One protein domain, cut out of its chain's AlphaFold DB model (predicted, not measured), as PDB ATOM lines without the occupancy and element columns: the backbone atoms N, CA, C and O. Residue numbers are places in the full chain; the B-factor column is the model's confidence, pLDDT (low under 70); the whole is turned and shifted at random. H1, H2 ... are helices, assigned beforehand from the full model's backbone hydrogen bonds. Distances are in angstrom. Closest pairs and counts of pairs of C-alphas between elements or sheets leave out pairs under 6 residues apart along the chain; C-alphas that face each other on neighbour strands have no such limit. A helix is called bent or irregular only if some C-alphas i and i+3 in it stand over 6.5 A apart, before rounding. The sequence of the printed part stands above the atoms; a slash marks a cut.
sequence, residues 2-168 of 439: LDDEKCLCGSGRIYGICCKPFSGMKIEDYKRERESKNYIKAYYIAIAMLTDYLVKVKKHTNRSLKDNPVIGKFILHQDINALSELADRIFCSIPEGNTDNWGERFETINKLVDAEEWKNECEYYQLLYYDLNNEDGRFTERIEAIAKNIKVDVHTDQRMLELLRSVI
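This is residues 2 to 168 of the 439 residues of an uncharacterized protein of Ruminococcus sp. AF24-32LB (UniProt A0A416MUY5). A long helical hairpin, H3 and H4, stands beside a second group of helices gathered round H6, and most of these helices run back and forth along nearly one line. H6 is next to H4, with H5 folded on it and H7 and H8 on its far side from H3; H2 packs on the first part of H3 at the opposite end of the domain, where the small H1 also lies. The printed part has 167 residues with eight named helices, H1 to H8 in order along the chain, and no named strand: the class is all helix. The whole is compact, with a radius of gyration of the C-alphas of 16.3 A and spans of 47 by 42 by 29 A.

H3, residues 39 to 67, is the longest helix; it has a kink of 37 degrees near residue 56 and is irregular, with C-alphas 59 and 62 7.6 A apart. H3 and H4, residues 69 to 91, form a helical hairpin and touch at a shallow tilt of 11 degrees, opposite ways; their closest C-alphas, of Leu 65 and Gly 72, are 3.9 A apart. H2, residues 27 to 35, touches residues 39 to 46 of H3 alone, closest at the C-alphas of Tyr 30 and Ala 42, 5.0 A, and makes a hairpin with it. H1, residues 15 to 18, is near H3 and touches no helix. H4 touches the hub, H6, residues 116 to 132, the same way at a shallow tilt of 11 degrees, with the C-alphas of Ile 80 and Trp 118 closest at 6.2 A. H5, residues 102 to 110, forms a hairpin with H6 at a shallow tilt of 5 degrees, closest at the C-alphas of Gly 103 and Gln 126, 4.2 A. H7, residues 140 to 149, makes another hairpin with H6, with the C-alphas of Leu 127 and Ile 143 closest at 6.1 A. H8, residues 158 to 165, touches residues 124 to 128 of H6 alone at a steep tilt of 46 degrees, closest at the C-alphas of Tyr 124 and Met 160, 6.0 A. Every O i to N i+4 pair is within hydrogen-bond range in H2, H4, H5, H6 and H8; in H3 it is 22 of 25 and in H7 5 of 6, while H1 is too short for such a pair.

H3 measures 41.3 A from C-alpha 39 at (-0.806, -14.847, 26.029) to C-alpha 67 at (-36.766, -28.709, 11.157). H4 measures 31.9 A and H6 24.1 A. H8 ends at C-alpha 165, (-8.013, -7.157, -2.038).

The two C-alphas farthest apart, of Asn 68 and Asp 136, are 47.7 A from each other. The printed part has no cut, and no link is long. Mean pLDDT of the printed part is 90.5; residue 136 is under 70.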
ATOM      1  N   LEU A   2     -17.340 -36.648  24.355       75.56
ATOM      2  CA  LEU A   2     -16.646 -37.661  25.141       75.56
ATOM      3  C   LEU A   2     -15.138 -37.371  25.122       75.56
ATOM      4  O   LEU A   2     -14.640 -36.673  24.239       75.56
ATOM      5  N   ASP A   3     -14.423 -37.861  26.129       80.94
ATOM      6  CA  ASP A   3     -13.003 -37.551  26.317       80.94
ATOM      7  C   ASP A   3     -12.117 -38.096  25.197       80.94
ATOM      8  O   ASP A   3     -11.076 -37.507  24.924       80.94
ATOM      9  N   ASP A   4     -12.536 -39.187  24.562       86.88
ATOM     10  CA  ASP A   4     -11.862 -39.930  23.496       86.88
ATOM     11  C   ASP A   4     -12.226 -39.447  22.079       86.88
ATOM     12  O   ASP A   4     -11.574 -39.826  21.104       86.88
ATOM     13  N   GLU A   5     -13.223 -38.568  21.945       89.88
ATOM     14  CA  GLU A   5     -13.595 -37.974  20.661       89.88
ATOM     15  C   GLU A   5     -12.534 -36.980  20.164       89.88
ATOM     16  O   GLU A   5     -11.854 -36.298  20.937       89.88
ATOM     17  N   LYS A   6     -12.427 -36.836  18.834       93.44
ATOM     18  CA  LYS A   6     -11.646 -35.747  18.233       93.44
ATOM     19  C   LYS A   6     -12.225 -34.396  18.655       93.44
ATOM     20  O   LYS A   6     -13.431 -34.174  18.567       93.44
ATOM     21  N   CYS A   7     -11.348 -33.489  19.067       94.88
ATOM     22  CA  CYS A   7     -11.718 -32.154  19.504       94.88
ATOM     23  C   CYS A   7     -12.337 -31.338  18.359       94.88
ATOM     24  O   CYS A   7     -11.801 -31.304  17.249       94.88
ATOM     25  N   LEU A   8     -13.433 -30.627  18.644       95.12
ATOM     26  CA  LEU A   8     -14.116 -29.779  17.660       95.12
ATOM     27  C   LEU A   8     -13.373 -28.479  17.324       95.12
ATOM     28  O   LEU A   8     -13.773 -27.814  16.378       95.12
ATOM     29  N   CYS A   9     -12.273 -28.139  18.007       94.69
ATOM     30  CA  CYS A   9     -11.430 -26.999  17.616       94.69
ATOM     31  C   CYS A   9     -10.677 -27.195  16.289       94.69
ATOM     32  O   CYS A   9      -9.875 -26.346  15.915       94.69
ATOM     33  N   GLY A  10     -10.857 -28.337  15.619       93.25
ATOM     34  CA  GLY A  10     -10.214 -28.646  14.344       93.25
ATOM     35  C   GLY A  10      -8.771 -29.141  14.461       93.25
ATOM     36  O   GLY A  10      -8.159 -29.443  13.447       93.25
ATOM     37  N   SER A  11      -8.211 -29.274  15.670       92.88
ATOM     38  CA  SER A  11      -6.803 -29.670  15.871       92.88
ATOM     39  C   SER A  11      -6.482 -31.123  15.502       92.88
ATOM     40  O   SER A  11      -5.318 -31.518  15.515       92.88
ATOM     41  N   GLY A  12      -7.500 -31.962  15.294       91.25
ATOM     42  CA  GLY A  12      -7.351 -33.408  15.111       91.25
ATOM     43  C   GLY A  12      -6.956 -34.185  16.377       91.25
ATOM     44  O   GLY A  12      -6.973 -35.417  16.349       91.25
ATOM     45  N   ARG A  13      -6.647 -33.501  17.489       93.00
ATOM     46  CA  ARG A  13      -6.281 -34.107  18.780       93.00
ATOM     47  C   ARG A  13      -7.513 -34.623  19.527       93.00
ATOM     48  O   ARG A  13      -8.635 -34.183  19.284       93.00
ATOM     49  N   ILE A  14      -7.292 -35.519  20.485       95.19
ATOM     50  CA  ILE A  14      -8.331 -36.036  21.389       95.19
ATOM     51  C   ILE A  14      -8.787 -34.926  22.355       95.19
ATOM     52  O   ILE A  14      -7.950 -34.237  22.945       95.19
ATOM     53  N   TYR A  15     -10.101 -34.741  22.528       92.94
ATOM     54  CA  TYR A  15     -10.688 -33.649  23.317       92.94
ATOM     55  C   TYR A  15     -10.181 -33.611  24.762       92.94
ATOM     56  O   TYR A  15      -9.822 -32.530  25.243       92.94
ATOM     57  N   GLY A  16     -10.086 -34.773  25.417       89.19
ATOM     58  CA  GLY A  16      -9.631 -34.896  26.803       89.19
ATOM     59  C   GLY A  16      -8.230 -34.331  27.058       89.19
ATOM     60  O   GLY A  16      -7.956 -33.862  28.159       89.19
ATOM     61  N   ILE A  17      -7.371 -34.320  26.034       91.31
ATOM     62  CA  ILE A  17      -6.003 -33.779  26.094       91.31
ATOM     63  C   ILE A  17      -5.949 -32.359  25.514       91.31
ATOM     64  O   ILE A  17      -5.145 -31.540  25.946       91.31
ATOM     65  N   CYS A  18      -6.794 -32.058  24.527       92.25
ATOM     66  CA  CYS A  18      -6.733 -30.815  23.767       92.25
ATOM     67  C   CYS A  18      -7.326 -29.616  24.521       92.25
ATOM     68  O   CYS A  18      -6.598 -28.716  24.921       92.25
ATOM     69  N   CYS A  19      -8.652 -29.577  24.677       95.12
ATOM     70  CA  CYS A  19      -9.362 -28.384  25.160       95.12
ATOM     71  C   CYS A  19     -10.065 -28.607  26.496       95.12
ATOM     72  O   CYS A  19     -10.385 -27.638  27.178       95.12
ATOM     73  N   LYS A  20     -10.260 -29.866  26.908       94.31
ATOM     74  CA  LYS A  20     -10.874 -30.201  28.197       94.31
ATOM     75  C   LYS A  20     -10.224 -29.495  29.401       94.31
ATOM     76  O   LYS A  20     -10.990 -29.031  30.241       94.31
ATOM     77  N   PRO A  21      -8.883 -29.338  29.502       95.50
ATOM     78  CA  PRO A  21      -8.268 -28.660  30.650       95.50
ATOM     79  C   PRO A  21      -8.714 -27.203  30.856       95.50
ATOM     80  O   PRO A  21      -8.596 -26.683  31.962       95.50
ATOM     81  N   PHE A  22      -9.225 -26.555  29.807       95.50
ATOM     82  CA  PHE A  22      -9.674 -25.161  29.820       95.50
ATOM     83  C   PHE A  22     -11.186 -25.025  29.561       95.50
ATOM     84  O   PHE A  22     -11.705 -23.913  29.492       95.50
ATOM     85  N   SER A  23     -11.906 -26.142  29.408       93.69
ATOM     86  CA  SER A  23     -13.347 -26.151  29.135       93.69
ATOM     87  C   SER A  23     -14.132 -25.610  30.332       93.69
ATOM     88  O   SER A  23     -13.813 -25.898  31.486       93.69
ATOM     89  N   GLY A  24     -15.155 -24.803  30.055       92.88
ATOM     90  CA  GLY A  24     -15.959 -24.115  31.066       92.88
ATOM     91  C   GLY A  24     -15.327 -22.848  31.653       92.88
ATOM     92  O   GLY A  24     -15.992 -22.175  32.445       92.88
ATOM     93  N   MET A  25     -14.095 -22.493  31.266       94.31
ATOM     94  CA  MET A  25     -13.524 -21.181  31.586       94.31
ATOM     95  C   MET A  25     -14.307 -20.071  30.882       94.31
ATOM     96  O   MET A  25     -14.838 -20.255  29.783       94.31
ATOM     97  N   LYS A  26     -14.410 -18.919  31.545       93.25
ATOM     98  CA  LYS A  26     -15.242 -17.805  31.090       93.25
ATOM     99  C   LYS A  26     -14.409 -16.693  30.465       93.25
ATOM    100  O   LYS A  26     -13.179 -16.690  30.527       93.25
ATOM    101  N   ILE A  27     -15.101 -15.710  29.894       91.81
ATOM    102  CA  ILE A  27     -14.462 -14.527  29.318       91.81
ATOM    103  C   ILE A  27     -13.606 -13.783  30.354       91.81
ATOM    104  O   ILE A  27     -12.530 -13.305  30.017       91.81
ATOM    105  N   GLU A  28     -14.009 -13.751  31.625       94.19
ATOM    106  CA  GLU A  28     -13.244 -13.103  32.694       94.19
ATOM    107  C   GLU A  28     -11.900 -13.801  32.948       94.19
ATOM    108  O   GLU A  28     -10.905 -13.142  33.255       94.19
ATOM    109  N   ASP A  29     -11.838 -15.126  32.773       95.19
ATOM    110  CA  ASP A  29     -10.586 -15.875  32.883       95.19
ATOM    111  C   ASP A  29      -9.637 -15.520  31.735       95.19
ATOM    112  O   ASP A  29      -8.459 -15.262  31.976       95.19
ATOM    113  N   TYR A  30     -10.152 -15.436  30.503       93.69
ATOM    114  CA  TYR A  30      -9.393 -14.972  29.337       93.69
ATOM    115  C   TYR A  30      -8.833 -13.557  29.547       93.69
ATOM    116  O   TYR A  30      -7.638 -13.325  29.345       93.69
ATOM    117  N   LYS A  31      -9.679 -12.621  30.001       91.06
ATOM    118  CA  LYS A  31      -9.299 -11.223  30.260       91.06
ATOM    119  C   LYS A  31      -8.171 -11.118  31.279       91.06
ATOM    120  O   LYS A  31      -7.163 -10.471  31.012       91.06
ATOM    121  N   ARG A  32      -8.308 -11.815  32.407       94.19
ATOM    122  CA  ARG A  32      -7.306 -11.818  33.479       94.19
ATOM    123  C   ARG A  32      -5.934 -12.276  32.981       94.19
ATOM    124  O   ARG A  32      -4.917 -11.683  33.340       94.19
ATOM    125  N   GLU A  33      -5.886 -13.317  32.148       94.31
ATOM    126  CA  GLU A  33      -4.621 -13.800  31.578       94.31
ATOM    127  C   GLU A  33      -4.045 -12.818  30.542       94.31
ATOM    128  O   GLU A  33      -2.834 -12.598  30.532       94.31
ATOM    129  N   ARG A  34      -4.886 -12.163  29.725       87.56
ATOM    130  CA  ARG A  34      -4.468 -11.094  28.792       87.56
ATOM    131  C   ARG A  34      -3.852  -9.899  29.516       87.56
ATOM    132  O   ARG A  34      -2.774  -9.453  29.134       87.56
ATOM    133  N   GLU A  35      -4.507  -9.404  30.562       88.62
ATOM    134  CA  GLU A  35      -4.017  -8.292  31.391       88.62
ATOM    135  C   GLU A  35      -2.694  -8.640  32.077       88.62
ATOM    136  O   GLU A  35      -1.784  -7.816  32.159       88.62
ATOM    137  N   SER A  36      -2.551  -9.902  32.484       90.62
ATOM    138  CA  SER A  36      -1.317 -10.442  33.062       90.62
ATOM    139  C   SER A  36      -0.236 -10.755  32.015       90.62
ATOM    140  O   SER A  36       0.802 -11.310  32.368       90.62
ATOM    141  N   LYS A  37      -0.465 -10.432  30.731       87.94
ATOM    142  CA  LYS A  37       0.417 -10.738  29.586       87.94
ATOM    143  C   LYS A  37       0.741 -12.231  29.423       87.94
ATOM    144  O   LYS A  37       1.740 -12.600  28.810       87.94
ATOM    145  N   ASN A  38      -0.118 -13.112  29.932       91.31
ATOM    146  CA  ASN A  38      -0.007 -14.559  29.769       91.31
ATOM    147  C   ASN A  38      -0.727 -15.013  28.488       91.31
ATOM    148  O   ASN A  38      -1.765 -15.683  28.527       91.31
ATOM    149  N   TYR A  39      -0.178 -14.620  27.335       87.62
ATOM    150  CA  TYR A  39      -0.806 -14.847  26.029       87.62
ATOM    151  C   TYR A  39      -0.989 -16.331  25.696       87.62
ATOM    152  O   TYR A  39      -2.015 -16.702  25.138       87.62
ATOM    153  N   ILE A  40      -0.069 -17.201  26.129       92.75
ATOM    154  CA  ILE A  40      -0.179 -18.653  25.918       92.75
ATOM    155  C   ILE A  40      -1.428 -19.210  26.609       92.75
ATOM    156  O   ILE A  40      -2.196 -19.959  26.007       92.75
ATOM    157  N   LYS A  41      -1.661 -18.855  27.878       94.44
ATOM    158  CA  LYS A  41      -2.837 -19.353  28.599       94.44
ATOM    159  C   LYS A  41      -4.122 -18.713  28.080       94.44
ATOM    160  O   LYS A  41      -5.101 -19.429  27.887       94.44
ATOM    161  N   ALA A  42      -4.106 -17.410  27.788       94.69
ATOM    162  CA  ALA A  42      -5.234 -16.723  27.158       94.69
ATOM    163  C   ALA A  42      -5.640 -17.390  25.829       94.69
ATOM    164  O   ALA A  42      -6.822 -17.639  25.599       94.69
ATOM    165  N   TYR A  43      -4.663 -17.763  25.002       95.38
ATOM    166  CA  TYR A  43      -4.869 -18.487  23.751       95.38
ATOM    167  C   TYR A  43      -5.592 -19.821  23.954       95.38
ATOM    168  O   TYR A  43      -6.620 -20.069  23.325       95.38
ATOM    169  N   TYR A  44      -5.120 -20.670  24.871       95.69
ATOM    170  CA  TYR A  44      -5.767 -21.962  25.121       95.69
ATOM    171  C   TYR A  44      -7.171 -21.831  25.725       95.69
ATOM    172  O   TYR A  44      -8.046 -22.637  25.394       95.69
ATOM    173  N   ILE A  45      -7.416 -20.801  26.543       96.50
ATOM    174  CA  ILE A  45      -8.765 -20.462  27.015       96.50
ATOM    175  C   ILE A  45      -9.661 -20.107  25.825       96.50
ATOM    176  O   ILE A  45     -10.742 -20.677  25.692       96.50
ATOM    177  N   ALA A  46      -9.201 -19.237  24.920       96.00
ATOM    178  CA  ALA A  46      -9.971 -18.834  23.744       96.00
ATOM    179  C   ALA A  46     -10.326 -20.034  22.840       96.00
ATOM    180  O   ALA A  46     -11.472 -20.170  22.407       96.00
ATOM    181  N   ILE A  47      -9.391 -20.970  22.632       96.50
ATOM    182  CA  ILE A  47      -9.656 -22.219  21.892       96.50
ATOM    183  C   ILE A  47     -10.724 -23.066  22.585       96.50
ATOM    184  O   ILE A  47     -11.600 -23.638  21.926       96.50
ATOM    185  N   ALA A  48     -10.646 -23.208  23.908       96.88
ATOM    186  CA  ALA A  48     -11.614 -24.005  24.649       96.88
ATOM    187  C   ALA A  48     -13.008 -23.372  24.621       96.88
ATOM    188  O   ALA A  48     -13.978 -24.090  24.393       96.88
ATOM    189  N   MET A  49     -13.105 -22.042  24.718       96.56
ATOM    190  CA  MET A  49     -14.365 -21.316  24.535       96.56
ATOM    191  C   MET A  49     -14.976 -21.578  23.149       96.56
ATOM    192  O   MET A  49     -16.164 -21.892  23.059       96.56
ATOM    193  N   LEU A  50     -14.166 -21.531  22.080       97.44
ATOM    194  CA  LEU A  50     -14.605 -21.915  20.732       97.44
ATOM    195  C   LEU A  50     -15.119 -23.358  20.710       97.44
ATOM    196  O   LEU A  50     -16.216 -23.632  20.231       97.44
ATOM    197  N   THR A  51     -14.350 -24.282  21.276       97.00
ATOM    198  CA  THR A  51     -14.694 -25.709  21.314       97.00
ATOM    199  C   THR A  51     -16.026 -25.958  22.016       97.00
ATOM    200  O   THR A  51     -16.879 -26.675  21.489       97.00
ATOM    201  N   ASP A  52     -16.220 -25.359  23.191       95.75
ATOM    202  CA  ASP A  52     -17.433 -25.496  23.993       95.75
ATOM    203  C   ASP A  52     -18.656 -24.945  23.249       95.75
ATOM    204  O   ASP A  52     -19.747 -25.523  23.319       95.75
ATOM    205  N   TYR A  53     -18.474 -23.863  22.487       96.44
ATOM    206  CA  TYR A  53     -19.516 -23.307  21.633       96.44
ATOM    207  C   TYR A  53     -19.845 -24.224  20.448       96.44
ATOM    208  O   TYR A  53     -21.013 -24.555  20.228       96.44
ATOM    209  N   LEU A  54     -18.834 -24.739  19.743       96.50
ATOM    210  CA  LEU A  54     -19.014 -25.643  18.600       96.50
ATOM    211  C   LEU A  54     -19.743 -26.945  18.971       96.50
ATOM    212  O   LEU A  54     -20.449 -27.517  18.139       96.50
ATOM    213  N   VAL A  55     -19.653 -27.403  20.227       94.12
ATOM    214  CA  VAL A  55     -20.477 -28.523  20.722       94.12
ATOM    215  C   VAL A  55     -21.972 -28.206  20.630       94.12
ATOM    216  O   VAL A  55     -22.761 -29.104  20.330       94.12
ATOM    217  N   LYS A  56     -22.376 -26.959  20.892       93.62
ATOM    218  CA  LYS A  56     -23.773 -26.515  20.778       93.62
ATOM    219  C   LYS A  56     -24.173 -26.396  19.309       93.62
ATOM    220  O   LYS A  56     -25.197 -26.965  18.934       93.62
ATOM    221  N   VAL A  57     -23.327 -25.778  18.483       95.44
ATOM    222  CA  VAL A  57     -23.546 -25.641  17.030       95.44
ATOM    223  C   VAL A  57     -23.803 -27.007  16.388       95.44
ATOM    224  O   VAL A  57     -24.858 -27.250  15.802       95.44
ATOM    225  N   LYS A  58     -22.899 -27.970  16.613       92.75
ATOM    226  CA  LYS A  58     -23.013 -29.336  16.075       92.75
ATOM    227  C   LYS A  58     -24.324 -30.028  16.470       92.75
ATOM    228  O   LYS A  58     -24.846 -30.837  15.704       92.75
ATOM    229  N   LYS A  59     -24.849 -29.751  17.668       91.00
ATOM    230  CA  LYS A  59     -26.082 -30.368  18.182       91.00
ATOM    231  C   LYS A  59     -27.355 -29.729  17.634       91.00
ATOM    232  O   LYS A  59     -28.363 -30.428  17.526       91.00
ATOM    233  N   HIS A  60     -27.335 -28.429  17.357       92.69
ATOM    234  CA  HIS A  60     -28.562 -27.652  17.191       92.69
ATOM    235  C   HIS A  60     -28.709 -27.041  15.796       92.69
ATOM    236  O   HIS A  60     -29.769 -27.201  15.200       92.69
ATOM    237  N   THR A  61     -27.669 -26.432  15.231       93.81
ATOM    238  CA  THR A  61     -27.782 -25.548  14.055       93.81
ATOM    239  C   THR A  61     -28.306 -26.271  12.815       93.81
ATOM    240  O   THR A  61     -29.358 -25.911  12.289       93.81
ATOM    241  N   ASN A  62     -27.658 -27.366  12.396       91.06
ATOM    242  CA  ASN A  62     -28.100 -28.152  11.232       91.06
ATOM    243  C   ASN A  62     -29.509 -28.720  11.398       91.06
ATOM    244  O   ASN A  62     -30.264 -28.832  10.435       91.06
ATOM    245  N   ARG A  63     -29.858 -29.118  12.625       91.88
ATOM    246  CA  ARG A  63     -31.187 -29.644  12.919       91.88
ATOM    247  C   ARG A  63     -32.228 -28.536  12.801       91.88
ATOM    248  O   ARG A  63     -33.227 -28.733  12.129       91.88
ATOM    249  N   SER A  64     -31.977 -27.373  13.392       93.56
ATOM    250  CA  SER A  64     -32.875 -26.224  13.306       93.56
ATOM    251  C   SER A  64     -33.058 -25.737  11.870       93.56
ATOM    252  O   SER A  64     -34.183 -25.435  11.491       93.56
ATOM    253  N   LEU A  65     -31.999 -25.729  11.052       93.06
ATOM    254  CA  LEU A  65     -32.082 -25.409   9.620       93.06
ATOM    255  C   LEU A  65     -33.013 -26.360   8.854       93.06
ATOM    256  O   LEU A  65     -33.740 -25.912   7.971       93.06
ATOM    257  N   LYS A  66     -33.023 -27.651   9.212       92.81
ATOM    258  CA  LYS A  66     -33.898 -28.666   8.602       92.81
ATOM    259  C   LYS A  66     -35.328 -28.620   9.146       92.81
ATOM    260  O   LYS A  66     -36.273 -28.630   8.363       92.81
ATOM    261  N   ASP A  67     -35.479 -28.573  10.467       94.38
ATOM    262  CA  ASP A  67     -36.766 -28.709  11.157       94.38
ATOM    263  C   ASP A  67     -37.614 -27.424  11.046       94.38
ATOM    264  O   ASP A  67     -38.836 -27.491  10.926       94.38
ATOM    265  N   ASN A  68     -36.984 -26.243  11.087       94.06
ATOM    266  CA  ASN A  68     -37.657 -24.952  10.937       94.06
ATOM    267  C   ASN A  68     -36.717 -23.924  10.278       94.06
ATOM    268  O   ASN A  68     -36.010 -23.209  10.990       94.06
ATOM    269  N   PRO A  69     -36.733 -23.787   8.940       92.50
ATOM    270  CA  PRO A  69     -35.767 -22.962   8.215       92.50
ATOM    271  C   PRO A  69     -35.697 -21.494   8.656       92.50
ATOM    272  O   PRO A  69     -34.622 -20.904   8.622       92.50
ATOM    273  N   VAL A  70     -36.807 -20.891   9.099       93.06
ATOM    274  CA  VAL A  70     -36.821 -19.488   9.554       93.06
ATOM    275  C   VAL A  70     -36.057 -19.343  10.870       93.06
ATOM    276  O   VAL A  70     -35.154 -18.516  10.975       93.06
ATOM    277  N   ILE A  71     -36.375 -20.184  11.857       92.88
ATOM    278  CA  ILE A  71     -35.665 -20.193  13.145       92.88
ATOM    279  C   ILE A  71     -34.220 -20.665  12.949       92.88
ATOM    280  O   ILE A  71     -33.305 -20.114  13.553       92.88
ATOM    281  N   GLY A  72     -34.000 -21.645  12.075       94.44
ATOM    282  CA  GLY A  72     -32.681 -22.145  11.712       94.44
ATOM    283  C   GLY A  72     -31.777 -21.059  11.138       94.44
ATOM    284  O   GLY A  72     -30.643 -20.943  11.584       94.44
ATOM    285  N   LYS A  73     -32.279 -20.216  10.225       94.25
ATOM    286  CA  LYS A  73     -31.525 -19.065   9.695       94.25
ATOM    287  C   LYS A  73     -31.200 -18.031  10.770       94.25
ATOM    288  O   LYS A  73     -30.092 -17.507  10.792       94.25
ATOM    289  N   PHE A  74     -32.138 -17.759  11.680       94.31
ATOM    290  CA  PHE A  74     -31.877 -16.869  12.813       94.31
ATOM    291  C   PHE A  74     -30.769 -17.418  13.725       94.31
ATOM    292  O   PHE A  74     -29.852 -16.682  14.080       94.31
ATOM    293  N   ILE A  75     -30.823 -18.710  14.067       94.88
ATOM    294  CA  ILE A  75     -29.792 -19.382  14.872       94.88
ATOM    295  C   ILE A  75     -28.445 -19.364  14.146       94.88
ATOM    296  O   ILE A  75     -27.455 -18.961  14.742       94.88
ATOM    297  N   LEU A  76     -28.421 -19.709  12.856       96.25
ATOM    298  CA  LEU A  76     -27.212 -19.685  12.032       96.25
ATOM    299  C   LEU A  76     -26.535 -18.311  12.059       96.25
ATOM    300  O   LEU A  76     -25.327 -18.232  12.240       96.25
ATOM    301  N   HIS A  77     -27.304 -17.228  11.931       95.00
ATOM    302  CA  HIS A  77     -26.753 -15.876  12.008       95.00
ATOM    303  C   HIS A  77     -26.097 -15.586  13.371       95.00
ATOM    304  O   HIS A  77     -25.017 -15.003  13.426       95.00
ATOM    305  N   GLN A  78     -26.711 -16.026  14.476       95.25
ATOM    306  CA  GLN A  78     -26.112 -15.896  15.810       95.25
ATOM    307  C   GLN A  78     -24.847 -16.751  15.958       95.25
ATOM    308  O   GLN A  78     -23.859 -16.283  16.520       95.25
ATOM    309  N   ASP A  79     -24.865 -17.973  15.423       97.38
ATOM    310  CA  ASP A  79     -23.721 -18.884  15.462       97.38
ATOM    311  C   ASP A  79     -22.534 -18.341  14.655       97.38
ATOM    312  O   ASP A  79     -21.396 -18.471  15.101       97.38
ATOM    313  N   ILE A  80     -22.786 -17.694  13.511       95.50
ATOM    314  CA  ILE A  80     -21.761 -17.006  12.712       95.50
ATOM    315  C   ILE A  80     -21.149 -15.855  13.516       95.50
ATOM    316  O   ILE A  80     -19.938 -15.828  13.695       95.50
ATOM    317  N   ASN A  81     -21.967 -14.967  14.093       93.12
ATOM    318  CA  ASN A  81     -21.463 -13.844  14.894       93.12
ATOM    319  C   ASN A  81     -20.612 -14.311  16.089       93.12
ATOM    320  O   ASN A  81     -19.609 -13.684  16.434       93.12
ATOM    321  N   ALA A  82     -21.015 -15.412  16.731       94.75
ATOM    322  CA  ALA A  82     -20.264 -16.008  17.827       94.75
ATOM    323  C   ALA A  82     -18.966 -16.672  17.347       94.75
ATOM    324  O   ALA A  82     -17.941 -16.536  18.017       94.75
ATOM    325  N   LEU A  83     -18.987 -17.361  16.197       96.25
ATOM    326  CA  LEU A  83     -17.786 -17.910  15.566       96.25
ATOM    327  C   LEU A  83     -16.763 -16.802  15.313       96.25
ATOM    328  O   LEU A  83     -15.614 -16.966  15.723       96.25
ATOM    329  N   SER A  84     -17.183 -15.677  14.725       92.50
ATOM    330  CA  SER A  84     -16.309 -14.530  14.461       92.50
ATOM    331  C   SER A  84     -15.680 -13.992  15.741       92.50
ATOM    332  O   SER A  84     -14.469 -13.857  15.852       92.50
ATOM    333  N   GLU A  85     -16.489 -13.754  16.771       91.06
ATOM    334  CA  GLU A  85     -16.010 -13.200  18.037       91.06
ATOM    335  C   GLU A  85     -15.025 -14.134  18.763       91.06
ATOM    336  O   GLU A  85     -14.049 -13.695  19.374       91.06
ATOM    337  N   LEU A  86     -15.269 -15.444  18.709       94.69
ATOM    338  CA  LEU A  86     -14.386 -16.451  19.296       94.69
ATOM    339  C   LEU A  86     -13.092 -16.604  18.491       94.69
ATOM    340  O   LEU A  86     -12.024 -16.747  19.088       94.69
ATOM    341  N   ALA A  87     -13.173 -16.538  17.163       93.88
ATOM    342  CA  ALA A  87     -12.017 -16.540  16.278       93.88
ATOM    343  C   ALA A  87     -11.156 -15.285  16.479       93.88
ATOM    344  O   ALA A  87      -9.957 -15.407  16.709       93.88
ATOM    345  N   ASP A  88     -11.750 -14.095  16.529       88.00
ATOM    346  CA  ASP A  88     -11.038 -12.839  16.783       88.00
ATOM    347  C   ASP A  88     -10.224 -12.895  18.090       88.00
ATOM    348  O   ASP A  88      -9.044 -12.539  18.117       88.00
ATOM    349  N   ARG A  89     -10.800 -13.439  19.175       89.56
ATOM    350  CA  ARG A  89     -10.085 -13.649  20.455       89.56
ATOM    351  C   ARG A  89      -8.870 -14.560  20.317       89.56
ATOM    352  O   ARG A  89      -7.841 -14.314  20.955       89.56
ATOM    353  N   ILE A  90      -9.003 -15.614  19.517       92.69
ATOM    354  CA  ILE A  90      -7.915 -16.540  19.215       92.69
ATOM    355  C   ILE A  90      -6.811 -15.791  18.474       92.69
ATOM    356  O   ILE A  90      -5.683 -15.801  18.958       92.69
ATOM    357  N   PHE A  91      -7.131 -15.109  17.367       87.50
ATOM    358  CA  PHE A  91      -6.153 -14.388  16.544       87.50
ATOM    359  C   PHE A  91      -5.434 -13.290  17.331       87.50
ATOM    360  O   PHE A  91      -4.216 -13.180  17.249       87.50
ATOM    361  N   CYS A  92      -6.142 -12.556  18.195       82.56
ATOM    362  CA  CYS A  92      -5.525 -11.565  19.077       82.56
ATOM    363  C   CYS A  92      -4.603 -12.156  20.152       82.56
ATOM    364  O   CYS A  92      -3.910 -11.394  20.828       82.56
ATOM    365  N   SER A  93      -4.633 -13.470  20.370       86.31
ATOM    366  CA  SER A  93      -3.896 -14.145  21.442       86.31
ATOM    367  C   SER A  93      -2.896 -15.175  20.937       86.31
ATOM    368  O   SER A  93      -2.275 -15.825  21.771       86.31
ATOM    369  N   ILE A  94      -2.735 -15.344  19.619       85.44
ATOM    370  CA  ILE A  94      -1.737 -16.258  19.055       85.44
ATOM    371  C   ILE A  94      -0.357 -15.861  19.611       85.44
ATOM    372  O   ILE A  94       0.076 -14.730  19.394       85.44
ATOM    373  N   PRO A  95       0.321 -16.745  20.366       82.62
ATOM    374  CA  PRO A  95       1.655 -16.442  20.863       82.62
ATOM    375  C   PRO A  95       2.679 -16.505  19.724       82.62
ATOM    376  O   PRO A  95       2.516 -17.277  18.778       82.62
ATOM    377  N   GLU A  96       3.770 -15.753  19.847       76.25
ATOM    378  CA  GLU A  96       4.927 -15.894  18.956       76.25
ATOM    379  C   GLU A  96       5.434 -17.348  18.940       76.25
ATOM    380  O   GLU A  96       5.440 -18.036  19.967       76.25
ATOM    381  N   GLY A  97       5.825 -17.839  17.761       76.88
ATOM    382  CA  GLY A  97       6.271 -19.225  17.579       76.88
ATOM    383  C   GLY A  97       5.159 -20.280  17.693       76.88
ATOM    384  O   GLY A  97       5.448 -21.469  17.842       76.88
ATOM    385  N   ASN A  98       3.882 -19.880  17.648       83.25
ATOM    386  CA  ASN A  98       2.767 -20.821  17.604       83.25
ATOM    387  C   ASN A  98       2.847 -21.728  16.361       83.25
ATOM    388  O   ASN A  98       3.090 -21.273  15.250       83.25
ATOM    389  N   THR A  99       2.609 -23.026  16.556       84.19
ATOM    390  CA  THR A  99       2.687 -24.046  15.493       84.19
ATOM    391  C   THR A  99       1.321 -24.577  15.056       84.19
ATOM    392  O   THR A  99       1.244 -25.467  14.209       84.19
ATOM    393  N   ASP A 100       0.228 -24.069  15.630       90.38
ATOM    394  CA  ASP A 100      -1.115 -24.499  15.268       90.38
ATOM    395  C   ASP A 100      -1.516 -23.892  13.917       90.38
ATOM    396  O   ASP A 100      -1.573 -22.677  13.744       90.38
ATOM    397  N   ASN A 101      -1.866 -24.762  12.968       92.06
ATOM    398  CA  ASN A 101      -2.355 -24.353  11.657       92.06
ATOM    399  C   ASN A 101      -3.854 -24.028  11.716       92.06
ATOM    400  O   ASN A 101      -4.696 -24.922  11.586       92.06
ATOM    401  N   TRP A 102      -4.206 -22.760  11.936       94.62
ATOM    402  CA  TRP A 102      -5.613 -22.355  12.003       94.62
ATOM    403  C   TRP A 102      -6.344 -22.476  10.675       94.62
ATOM    404  O   TRP A 102      -7.532 -22.792  10.692       94.62
ATOM    405  N   GLY A 103      -5.655 -22.336   9.545       93.81
ATOM    406  CA  GLY A 103      -6.252 -22.592   8.240       93.81
ATOM    407  C   GLY A 103      -6.832 -24.010   8.141       93.81
ATOM    408  O   GLY A 103      -8.003 -24.195   7.820       93.81
ATOM    409  N   GLU A 104      -6.076 -25.033   8.540       94.62
ATOM    410  CA  GLU A 104      -6.570 -26.423   8.545       94.62
ATOM    411  C   GLU A 104      -7.655 -26.672   9.606       94.62
ATOM    412  O   GLU A 104      -8.597 -27.451   9.401       94.62
ATOM    413  N   ARG A 105      -7.566 -25.983  10.749       96.75
ATOM    414  CA  ARG A 105      -8.604 -26.057  11.786       96.75
ATOM    415  C   ARG A 105      -9.934 -25.519  11.276       96.75
ATOM    416  O   ARG A 105     -10.952 -26.192  11.445       96.75
ATOM    417  N   PHE A 106      -9.937 -24.362  10.619       97.06
ATOM    418  CA  PHE A 106     -11.148 -23.789  10.039       97.06
ATOM    419  C   PHE A 106     -11.671 -24.600   8.851       97.06
ATOM    420  O   PHE A 106     -12.884 -24.710   8.707       97.06
ATOM    421  N   GLU A 107     -10.813 -25.282   8.086       94.25
ATOM    422  CA  GLU A 107     -11.267 -26.255   7.082       94.25
ATOM    423  C   GLU A 107     -12.064 -27.413   7.720       94.25
ATOM    424  O   GLU A 107     -13.032 -27.931   7.154       94.25
ATOM    425  N   THR A 108     -11.686 -27.817   8.935       94.94
ATOM    426  CA  THR A 108     -12.417 -28.830   9.708       94.94
ATOM    427  C   THR A 108     -13.711 -28.268  10.304       94.94
ATOM    428  O   THR A 108     -14.749 -28.927  10.230       94.94
ATOM    429  N   ILE A 109     -13.673 -27.057  10.870       97.06
ATOM    430  CA  ILE A 109     -14.839 -26.376  11.469       97.06
ATOM    431  C   ILE A 109     -15.905 -26.062  10.409       97.06
ATOM    432  O   ILE A 109     -17.098 -26.208  10.674       97.06
ATOM    433  N   ASN A 110     -15.488 -25.725   9.187       95.25
ATOM    434  CA  ASN A 110     -16.360 -25.510   8.032       95.25
ATOM    435  C   ASN A 110     -17.331 -26.688   7.816       95.25
ATOM    436  O   ASN A 110     -18.518 -26.500   7.583       95.25
ATOM    437  N   LYS A 111     -16.863 -27.927   8.021       94.44
ATOM    438  CA  LYS A 111     -17.648 -29.159   7.812       94.44
ATOM    439  C   LYS A 111     -18.723 -29.402   8.888       94.44
ATOM    440  O   LYS A 111     -19.431 -30.407   8.819       94.44
ATOM    441  N   LEU A 112     -18.836 -28.543   9.908       94.50
ATOM    442  CA  LEU A 112     -19.806 -28.708  10.996       94.50
ATOM    443  C   LEU A 112     -21.219 -28.265  10.629       94.50
ATOM    444  O   LEU A 112     -22.165 -28.837  11.172       94.50
ATOM    445  N   VAL A 113     -21.376 -27.278   9.747       95.94
ATOM    446  CA  VAL A 113     -22.680 -26.730   9.359       95.94
ATOM    447  C   VAL A 113     -22.775 -26.685   7.842       95.94
ATOM    448  O   VAL A 113     -21.902 -26.143   7.177       95.94
ATOM    449  N   ASP A 114     -23.842 -27.265   7.299       91.50
ATOM    450  CA  ASP A 114     -24.091 -27.315   5.855       91.50
ATOM    451  C   ASP A 114     -24.842 -26.048   5.410       91.50
ATOM    452  O   ASP A 114     -26.051 -26.071   5.172       91.50
ATOM    453  N   ALA A 115     -24.136 -24.910   5.416       93.50
ATOM    454  CA  ALA A 115     -24.658 -23.601   5.017       93.50
ATOM    455  C   ALA A 115     -23.568 -22.735   4.360       93.50
ATOM    456  O   ALA A 115     -22.429 -22.704   4.832       93.50
ATOM    457  N   GLU A 116     -23.920 -22.004   3.293       91.69
ATOM    458  CA  GLU A 116     -22.981 -21.149   2.542       91.69
ATOM    459  C   GLU A 116     -22.431 -20.023   3.430       91.69
ATOM    460  O   GLU A 116     -21.235 -19.761   3.422       91.69
ATOM    461  N   GLU A 117     -23.264 -19.421   4.279       92.31
ATOM    462  CA  GLU A 117     -22.863 -18.329   5.169       92.31
ATOM    463  C   GLU A 117     -21.860 -18.786   6.247       92.31
ATOM    464  O   GLU A 117     -20.917 -18.062   6.559       92.31
ATOM    465  N   TRP A 118     -22.011 -20.008   6.775       95.81
ATOM    466  CA  TRP A 118     -21.044 -20.603   7.712       95.81
ATOM    467  C   TRP A 118     -19.704 -20.886   7.034       95.81
ATOM    468  O   TRP A 118     -18.636 -20.617   7.591       95.81
ATOM    469  N   LYS A 119     -19.776 -21.427   5.814       94.50
ATOM    470  CA  LYS A 119     -18.604 -21.705   4.995       94.50
ATOM    471  C   LYS A 119     -17.823 -20.426   4.706       94.50
ATOM    472  O   LYS A 119     -16.611 -20.427   4.905       94.50
ATOM    473  N   ASN A 120     -18.505 -19.351   4.316       93.00
ATOM    474  CA  ASN A 120     -17.881 -18.062   4.018       93.00
ATOM    475  C   ASN A 120     -17.127 -17.498   5.233       93.00
ATOM    476  O   ASN A 120     -15.995 -17.045   5.088       93.00
ATOM    477  N   GLU A 121     -17.704 -17.585   6.437       94.38
ATOM    478  CA  GLU A 121     -17.031 -17.127   7.662       94.38
ATOM    479  C   GLU A 121     -15.797 -17.984   7.990       94.38
ATOM    480  O   GLU A 121     -14.746 -17.470   8.372       94.38
ATOM    481  N   CYS A 122     -15.877 -19.304   7.798       96.00
ATOM    482  CA  CYS A 122     -14.713 -20.173   7.969       96.00
ATOM    483  C   CYS A 122     -13.630 -19.897   6.916       96.00
ATOM    484  O   CYS A 122     -12.446 -19.973   7.229       96.00
ATOM    485  N   GLU A 123     -14.003 -19.625   5.666       94.50
ATOM    486  CA  GLU A 123     -13.063 -19.264   4.597       94.50
ATOM    487  C   GLU A 123     -12.393 -17.913   4.864       94.50
ATOM    488  O   GLU A 123     -11.202 -17.784   4.588       94.50
ATOM    489  N   TYR A 124     -13.096 -16.959   5.487       93.19
ATOM    490  CA  TYR A 124     -12.514 -15.686   5.918       93.19
ATOM    491  C   TYR A 124     -11.342 -15.914   6.879       93.19
ATOM    492  O   TYR A 124     -10.224 -15.485   6.603       93.19
ATOM    493  N   TYR A 125     -11.551 -16.666   7.966       93.62
ATOM    494  CA  TYR A 125     -10.477 -16.933   8.929       93.62
ATOM    495  C   TYR A 125      -9.386 -17.867   8.390       93.62
ATOM    496  O   TYR A 125      -8.239 -17.772   8.825       93.62
ATOM    497  N   GLN A 126      -9.702 -18.753   7.436       94.31
ATOM    498  CA  GLN A 126      -8.673 -19.521   6.725       94.31
ATOM    499  C   GLN A 126      -7.748 -18.601   5.945       94.31
ATOM    500  O   GLN A 126      -6.530 -18.687   6.095       94.31
ATOM    501  N   LEU A 127      -8.340 -17.734   5.125       91.12
ATOM    502  CA  LEU A 127      -7.600 -16.814   4.284       91.12
ATOM    503  C   LEU A 127      -6.790 -15.837   5.142       91.12
ATOM    504  O   LEU A 127      -5.600 -15.686   4.897       91.12
ATOM    505  N   LEU A 128      -7.385 -15.301   6.213       89.00
ATOM    506  CA  LEU A 128      -6.707 -14.422   7.164       89.00
ATOM    507  C   LEU A 128      -5.500 -15.116   7.803       89.00
ATOM    508  O   LEU A 128      -4.425 -14.537   7.877       89.00
ATOM    509  N   TYR A 129      -5.646 -16.365   8.257       90.19
ATOM    510  CA  TYR A 129      -4.517 -17.097   8.832       90.19
ATOM    511  C   TYR A 129      -3.392 -17.300   7.819       90.19
ATOM    512  O   TYR A 129      -2.231 -17.064   8.147       90.19
ATOM    513  N   TYR A 130      -3.723 -17.764   6.614       88.56
ATOM    514  CA  TYR A 130      -2.711 -18.043   5.607       88.56
ATOM    515  C   TYR A 130      -1.994 -16.779   5.157       88.56
ATOM    516  O   TYR A 130      -0.774 -16.823   5.069       88.56
ATOM    517  N   ASP A 131      -2.718 -15.680   4.946       82.75
ATOM    518  CA  ASP A 131      -2.151 -14.382   4.574       82.75
ATOM    519  C   ASP A 131      -1.172 -13.880   5.646       82.75
ATOM    520  O   ASP A 131       0.004 -13.647   5.372       82.75
ATOM    521  N   LEU A 132      -1.600 -13.879   6.916       79.31
ATOM    522  CA  LEU A 132      -0.768 -13.455   8.050       79.31
ATOM    523  C   LEU A 132       0.476 -14.319   8.288       79.31
ATOM    524  O   LEU A 132       1.379 -13.890   8.999       79.31
ATOM    525  N   ASN A 133       0.512 -15.541   7.756       80.69
ATOM    526  CA  ASN A 133       1.624 -16.474   7.931       80.69
ATOM    527  C   ASN A 133       2.290 -16.821   6.589       80.69
ATOM    528  O   ASN A 133       2.997 -17.830   6.502       80.69
ATOM    529  N   ASN A 134       2.057 -16.029   5.535       78.12
ATOM    530  CA  ASN A 134       2.581 -16.281   4.192       78.12
ATOM    531  C   ASN A 134       4.045 -15.836   4.025       78.12
ATOM    532  O   ASN A 134       4.426 -15.291   2.988       78.12
ATOM    533  N   GLU A 135       4.873 -16.070   5.042       71.81
ATOM    534  CA  GLU A 135       6.315 -15.838   4.966       71.81
ATOM    535  C   GLU A 135       6.903 -16.662   3.809       71.81
ATOM    536  O   GLU A 135       6.567 -17.839   3.631       71.81
ATOM    537  N   ASP A 136       7.719 -16.012   2.976       67.94
ATOM    538  CA  ASP A 136       8.355 -16.583   1.781       67.94
ATOM    539  C   ASP A 136       7.393 -17.292   0.803       67.94
ATOM    540  O   ASP A 136       7.783 -18.184   0.048       67.94
ATOM    541  N   GLY A 137       6.107 -16.917   0.804       72.50
ATOM    542  CA  GLY A 137       5.101 -17.513  -0.078       72.50
ATOM    543  C   GLY A 137       4.681 -18.937   0.308       72.50
ATOM    544  O   GLY A 137       4.124 -19.664  -0.521       72.50
ATOM    545  N   ARG A 138       4.924 -19.356   1.558       82.56
ATOM    546  CA  ARG A 138       4.607 -20.701   2.073       82.56
ATOM    547  C   ARG A 138       3.164 -21.153   1.820       82.56
ATOM    548  O   ARG A 138       2.915 -22.352   1.673       82.56
ATOM    549  N   PHE A 139       2.211 -20.226   1.813       85.75
ATOM    550  CA  PHE A 139       0.782 -20.496   1.665       85.75
ATOM    551  C   PHE A 139       0.173 -19.963   0.366       85.75
ATOM    552  O   PHE A 139      -1.041 -20.091   0.194       85.75
ATOM    553  N   THR A 140       0.976 -19.458  -0.573       83.38
ATOM    554  CA  THR A 140       0.499 -18.853  -1.829       83.38
ATOM    555  C   THR A 140      -0.510 -19.732  -2.575       83.38
ATOM    556  O   THR A 140      -1.611 -19.280  -2.874       83.38
ATOM    557  N   GLU A 141      -0.223 -21.024  -2.779       87.75
ATOM    558  CA  GLU A 141      -1.150 -21.930  -3.483       87.75
ATOM    559  C   GLU A 141      -2.497 -22.101  -2.752       87.75
ATOM    560  O   GLU A 141      -3.552 -22.207  -3.383       87.75
ATOM    561  N   ARG A 142      -2.486 -22.128  -1.410       90.25
ATOM    562  CA  ARG A 142      -3.712 -22.261  -0.602       90.25
ATOM    563  C   ARG A 142      -4.536 -20.980  -0.645       90.25
ATOM    564  O   ARG A 142      -5.757 -21.049  -0.776       90.25
ATOM    565  N   ILE A 143      -3.863 -19.835  -0.555       88.62
ATOM    566  CA  ILE A 143      -4.459 -18.505  -0.673       88.62
ATOM    567  C   ILE A 143      -5.163 -18.370  -2.027       88.62
ATOM    568  O   ILE A 143      -6.358 -18.082  -2.066       88.62
ATOM    569  N   GLU A 144      -4.470 -18.680  -3.127       86.81
ATOM    570  CA  GLU A 144      -5.029 -18.629  -4.482       86.81
ATOM    571  C   GLU A 144      -6.241 -19.557  -4.644       86.81
ATOM    572  O   GLU A 144      -7.271 -19.164  -5.203       86.81
ATOM    573  N   ALA A 145      -6.158 -20.787  -4.123       89.75
ATOM    574  CA  ALA A 145      -7.247 -21.755  -4.203       89.75
ATOM    575  C   ALA A 145      -8.520 -21.277  -3.483       89.75
ATOM    576  O   ALA A 145      -9.625 -21.482  -3.992       89.75
ATOM    577  N   ILE A 146      -8.383 -20.629  -2.324       90.12
ATOM    578  CA  ILE A 146      -9.515 -20.056  -1.581       90.12
ATOM    579  C   ILE A 146     -10.039 -18.812  -2.311       90.12
ATOM    580  O   ILE A 146     -11.218 -18.753  -2.667       90.12
ATOM    581  N   ALA A 147      -9.158 -17.858  -2.623       88.12
ATOM    582  CA  ALA A 147      -9.506 -16.576  -3.235       88.12
ATOM    583  C   ALA A 147     -10.186 -16.709  -4.609       88.12
ATOM    584  O   ALA A 147     -10.999 -15.866  -5.002       88.12
ATOM    585  N   LYS A 148      -9.888 -17.775  -5.358       87.44
ATOM    586  CA  LYS A 148     -10.531 -18.065  -6.647       87.44
ATOM    587  C   LYS A 148     -12.007 -18.455  -6.517       87.44
ATOM    588  O   LYS A 148     -12.776 -18.202  -7.443       87.44
ATOM    589  N   ASN A 149     -12.396 -19.074  -5.405       86.88
ATOM    590  CA  ASN A 149     -13.751 -19.588  -5.204       86.88
ATOM    591  C   ASN A 149     -14.704 -18.569  -4.570       86.88
ATOM    592  O   ASN A 149     -15.920 -18.761  -4.623       86.88
ATOM    593  N   ILE A 150     -14.172 -17.486  -4.001       88.25
ATOM    594  CA  ILE A 150     -14.984 -16.445  -3.375       88.25
ATOM    595  C   ILE A 150     -15.566 -15.528  -4.459       88.25
ATOM    596  O   ILE A 150     -14.861 -15.026  -5.340       88.25
ATOM    597  N   LYS A 151     -16.885 -15.317  -4.402       88.25
ATOM    598  CA  LYS A 151     -17.592 -14.388  -5.291       88.25
ATOM    599  C   LYS A 151     -17.247 -12.948  -4.903       88.25
ATOM    600  O   LYS A 151     -17.098 -12.636  -3.733       88.25
ATOM    601  N   VAL A 152     -17.133 -12.078  -5.903       88.94
ATOM    602  CA  VAL A 152     -16.938 -10.634  -5.714       88.94
ATOM    603  C   VAL A 152     -18.208  -9.935  -6.177       88.94
ATOM    604  O   VAL A 152     -18.424  -9.774  -7.386       88.94
ATOM    605  N   ASP A 153     -19.079  -9.602  -5.227       88.62
ATOM    606  CA  ASP A 153     -20.341  -8.894  -5.450       88.62
ATOM    607  C   ASP A 153     -20.839  -8.169  -4.186       88.62
ATOM    608  O   ASP A 153     -20.290  -8.311  -3.092       88.62
ATOM    609  N   VAL A 154     -21.923  -7.403  -4.338       84.56
ATOM    610  CA  VAL A 154     -22.529  -6.585  -3.277       84.56
ATOM    611  C   VAL A 154     -23.039  -7.382  -2.071       84.56
ATOM    612  O   VAL A 154     -23.251  -6.800  -1.007       84.56
ATOM    613  N   HIS A 155     -23.225  -8.700  -2.184       85.75
ATOM    614  CA  HIS A 155     -23.660  -9.561  -1.080       85.75
ATOM    615  C   HIS A 155     -22.490 -10.162  -0.296       85.75
ATOM    616  O   HIS A 155     -22.695 -10.672   0.803       85.75
ATOM    617  N   THR A 156     -21.269 -10.066  -0.822       87.00
ATOM    618  CA  THR A 156     -20.053 -10.549  -0.159       87.00
ATOM    619  C   THR A 156     -19.721  -9.673   1.050       87.00
ATOM    620  O   THR A 156     -19.856  -8.449   0.979       87.00
ATOM    621  N   ASP A 157     -19.316 -10.278   2.168       84.94
ATOM    622  CA  ASP A 157     -18.930  -9.547   3.381       84.94
ATOM    623  C   ASP A 157     -17.801  -8.543   3.093       84.94
ATOM    624  O   ASP A 157     -16.871  -8.847   2.344       84.94
ATOM    625  N   GLN A 158     -17.875  -7.343   3.675       85.12
ATOM    626  CA  GLN A 158     -16.879  -6.302   3.410       85.12
ATOM    627  C   GLN A 158     -15.479  -6.723   3.875       85.12
ATOM    628  O   GLN A 158     -14.525  -6.500   3.135       85.12
ATOM    629  N   ARG A 159     -15.353  -7.407   5.025       85.62
ATOM    630  CA  ARG A 159     -14.049  -7.872   5.531       85.62
ATOM    631  C   ARG A 159     -13.432  -8.884   4.578       85.62
ATOM    632  O   ARG A 159     -12.231  -8.864   4.336       85.62
ATOM    633  N   MET A 160     -14.267  -9.747   3.998       89.06
ATOM    634  CA  MET A 160     -13.831 -10.685   2.968       89.06
ATOM    635  C   MET A 160     -13.369  -9.964   1.701       89.06
ATOM    636  O   MET A 160     -12.358 -10.348   1.129       89.06
ATOM    637  N   LEU A 161     -14.073  -8.922   1.248       88.38
ATOM    638  CA  LEU A 161     -13.643  -8.136   0.087       88.38
ATOM    639  C   LEU A 161     -12.310  -7.421   0.354       88.38
ATOM    640  O   LEU A 161     -11.432  -7.442  -0.501       88.38
ATOM    641  N   GLU A 162     -12.129  -6.840   1.539       84.56
ATOM    642  CA  GLU A 162     -10.877  -6.195   1.958       84.56
ATOM    643  C   GLU A 162      -9.713  -7.198   2.039       84.56
ATOM    644  O   GLU A 162      -8.623  -6.907   1.550       84.56
ATOM    645  N   LEU A 163      -9.961  -8.403   2.559       83.06
ATOM    646  CA  LEU A 163      -8.992  -9.503   2.593       83.06
ATOM    647  C   LEU A 163      -8.722 -10.088   1.194       83.06
ATOM    648  O   LEU A 163      -7.606 -10.433   0.850       83.06
ATOM    649  N   LEU A 164      -9.715 -10.161   0.309       85.00
ATOM    650  CA  LEU A 164      -9.481 -10.555  -1.084       85.00
ATOM    651  C   LEU A 164      -8.624  -9.531  -1.822       85.00
ATOM    652  O   LEU A 164      -7.733  -9.896  -2.592       85.00
ATOM    653  N   ARG A 165      -8.869  -8.243  -1.562       80.12
ATOM    654  CA  ARG A 165      -8.013  -7.157  -2.038       80.12
ATOM    655  C   ARG A 165      -6.588  -7.325  -1.529       80.12
ATOM    656  O   ARG A 165      -5.672  -6.843  -2.192       80.12
ATOM    657  N   SER A 166      -6.425  -8.011  -0.394       72.69
ATOM    658  CA  SER A 166      -5.142  -8.368   0.178       72.69
ATOM    659  C   SER A 166      -4.512  -9.659  -0.281       72.69
ATOM    660  O   SER A 166      -3.439  -9.973   0.190       72.69
ATOM    661  N   VAL A 167      -5.097 -10.396  -1.211       75.38
ATOM    662  CA  VAL A 167      -4.424 -11.597  -1.731       75.38
ATOM    663  C   VAL A 167      -4.439 -11.704  -3.252       75.38
ATOM    664  O   VAL A 167      -3.689 -12.476  -3.844       75.38
ATOM    665  N   ILE A 168      -5.298 -10.933  -3.927       72.38
ATOM    666  CA  ILE A 168      -5.387 -10.914  -5.390       72.38
ATOM    667  C   ILE A 168      -4.322  -9.984  -5.960       72.38
ATOM    668  O   ILE A 168      -4.435  -8.761  -5.865       72.38
TER     669      ILE A 168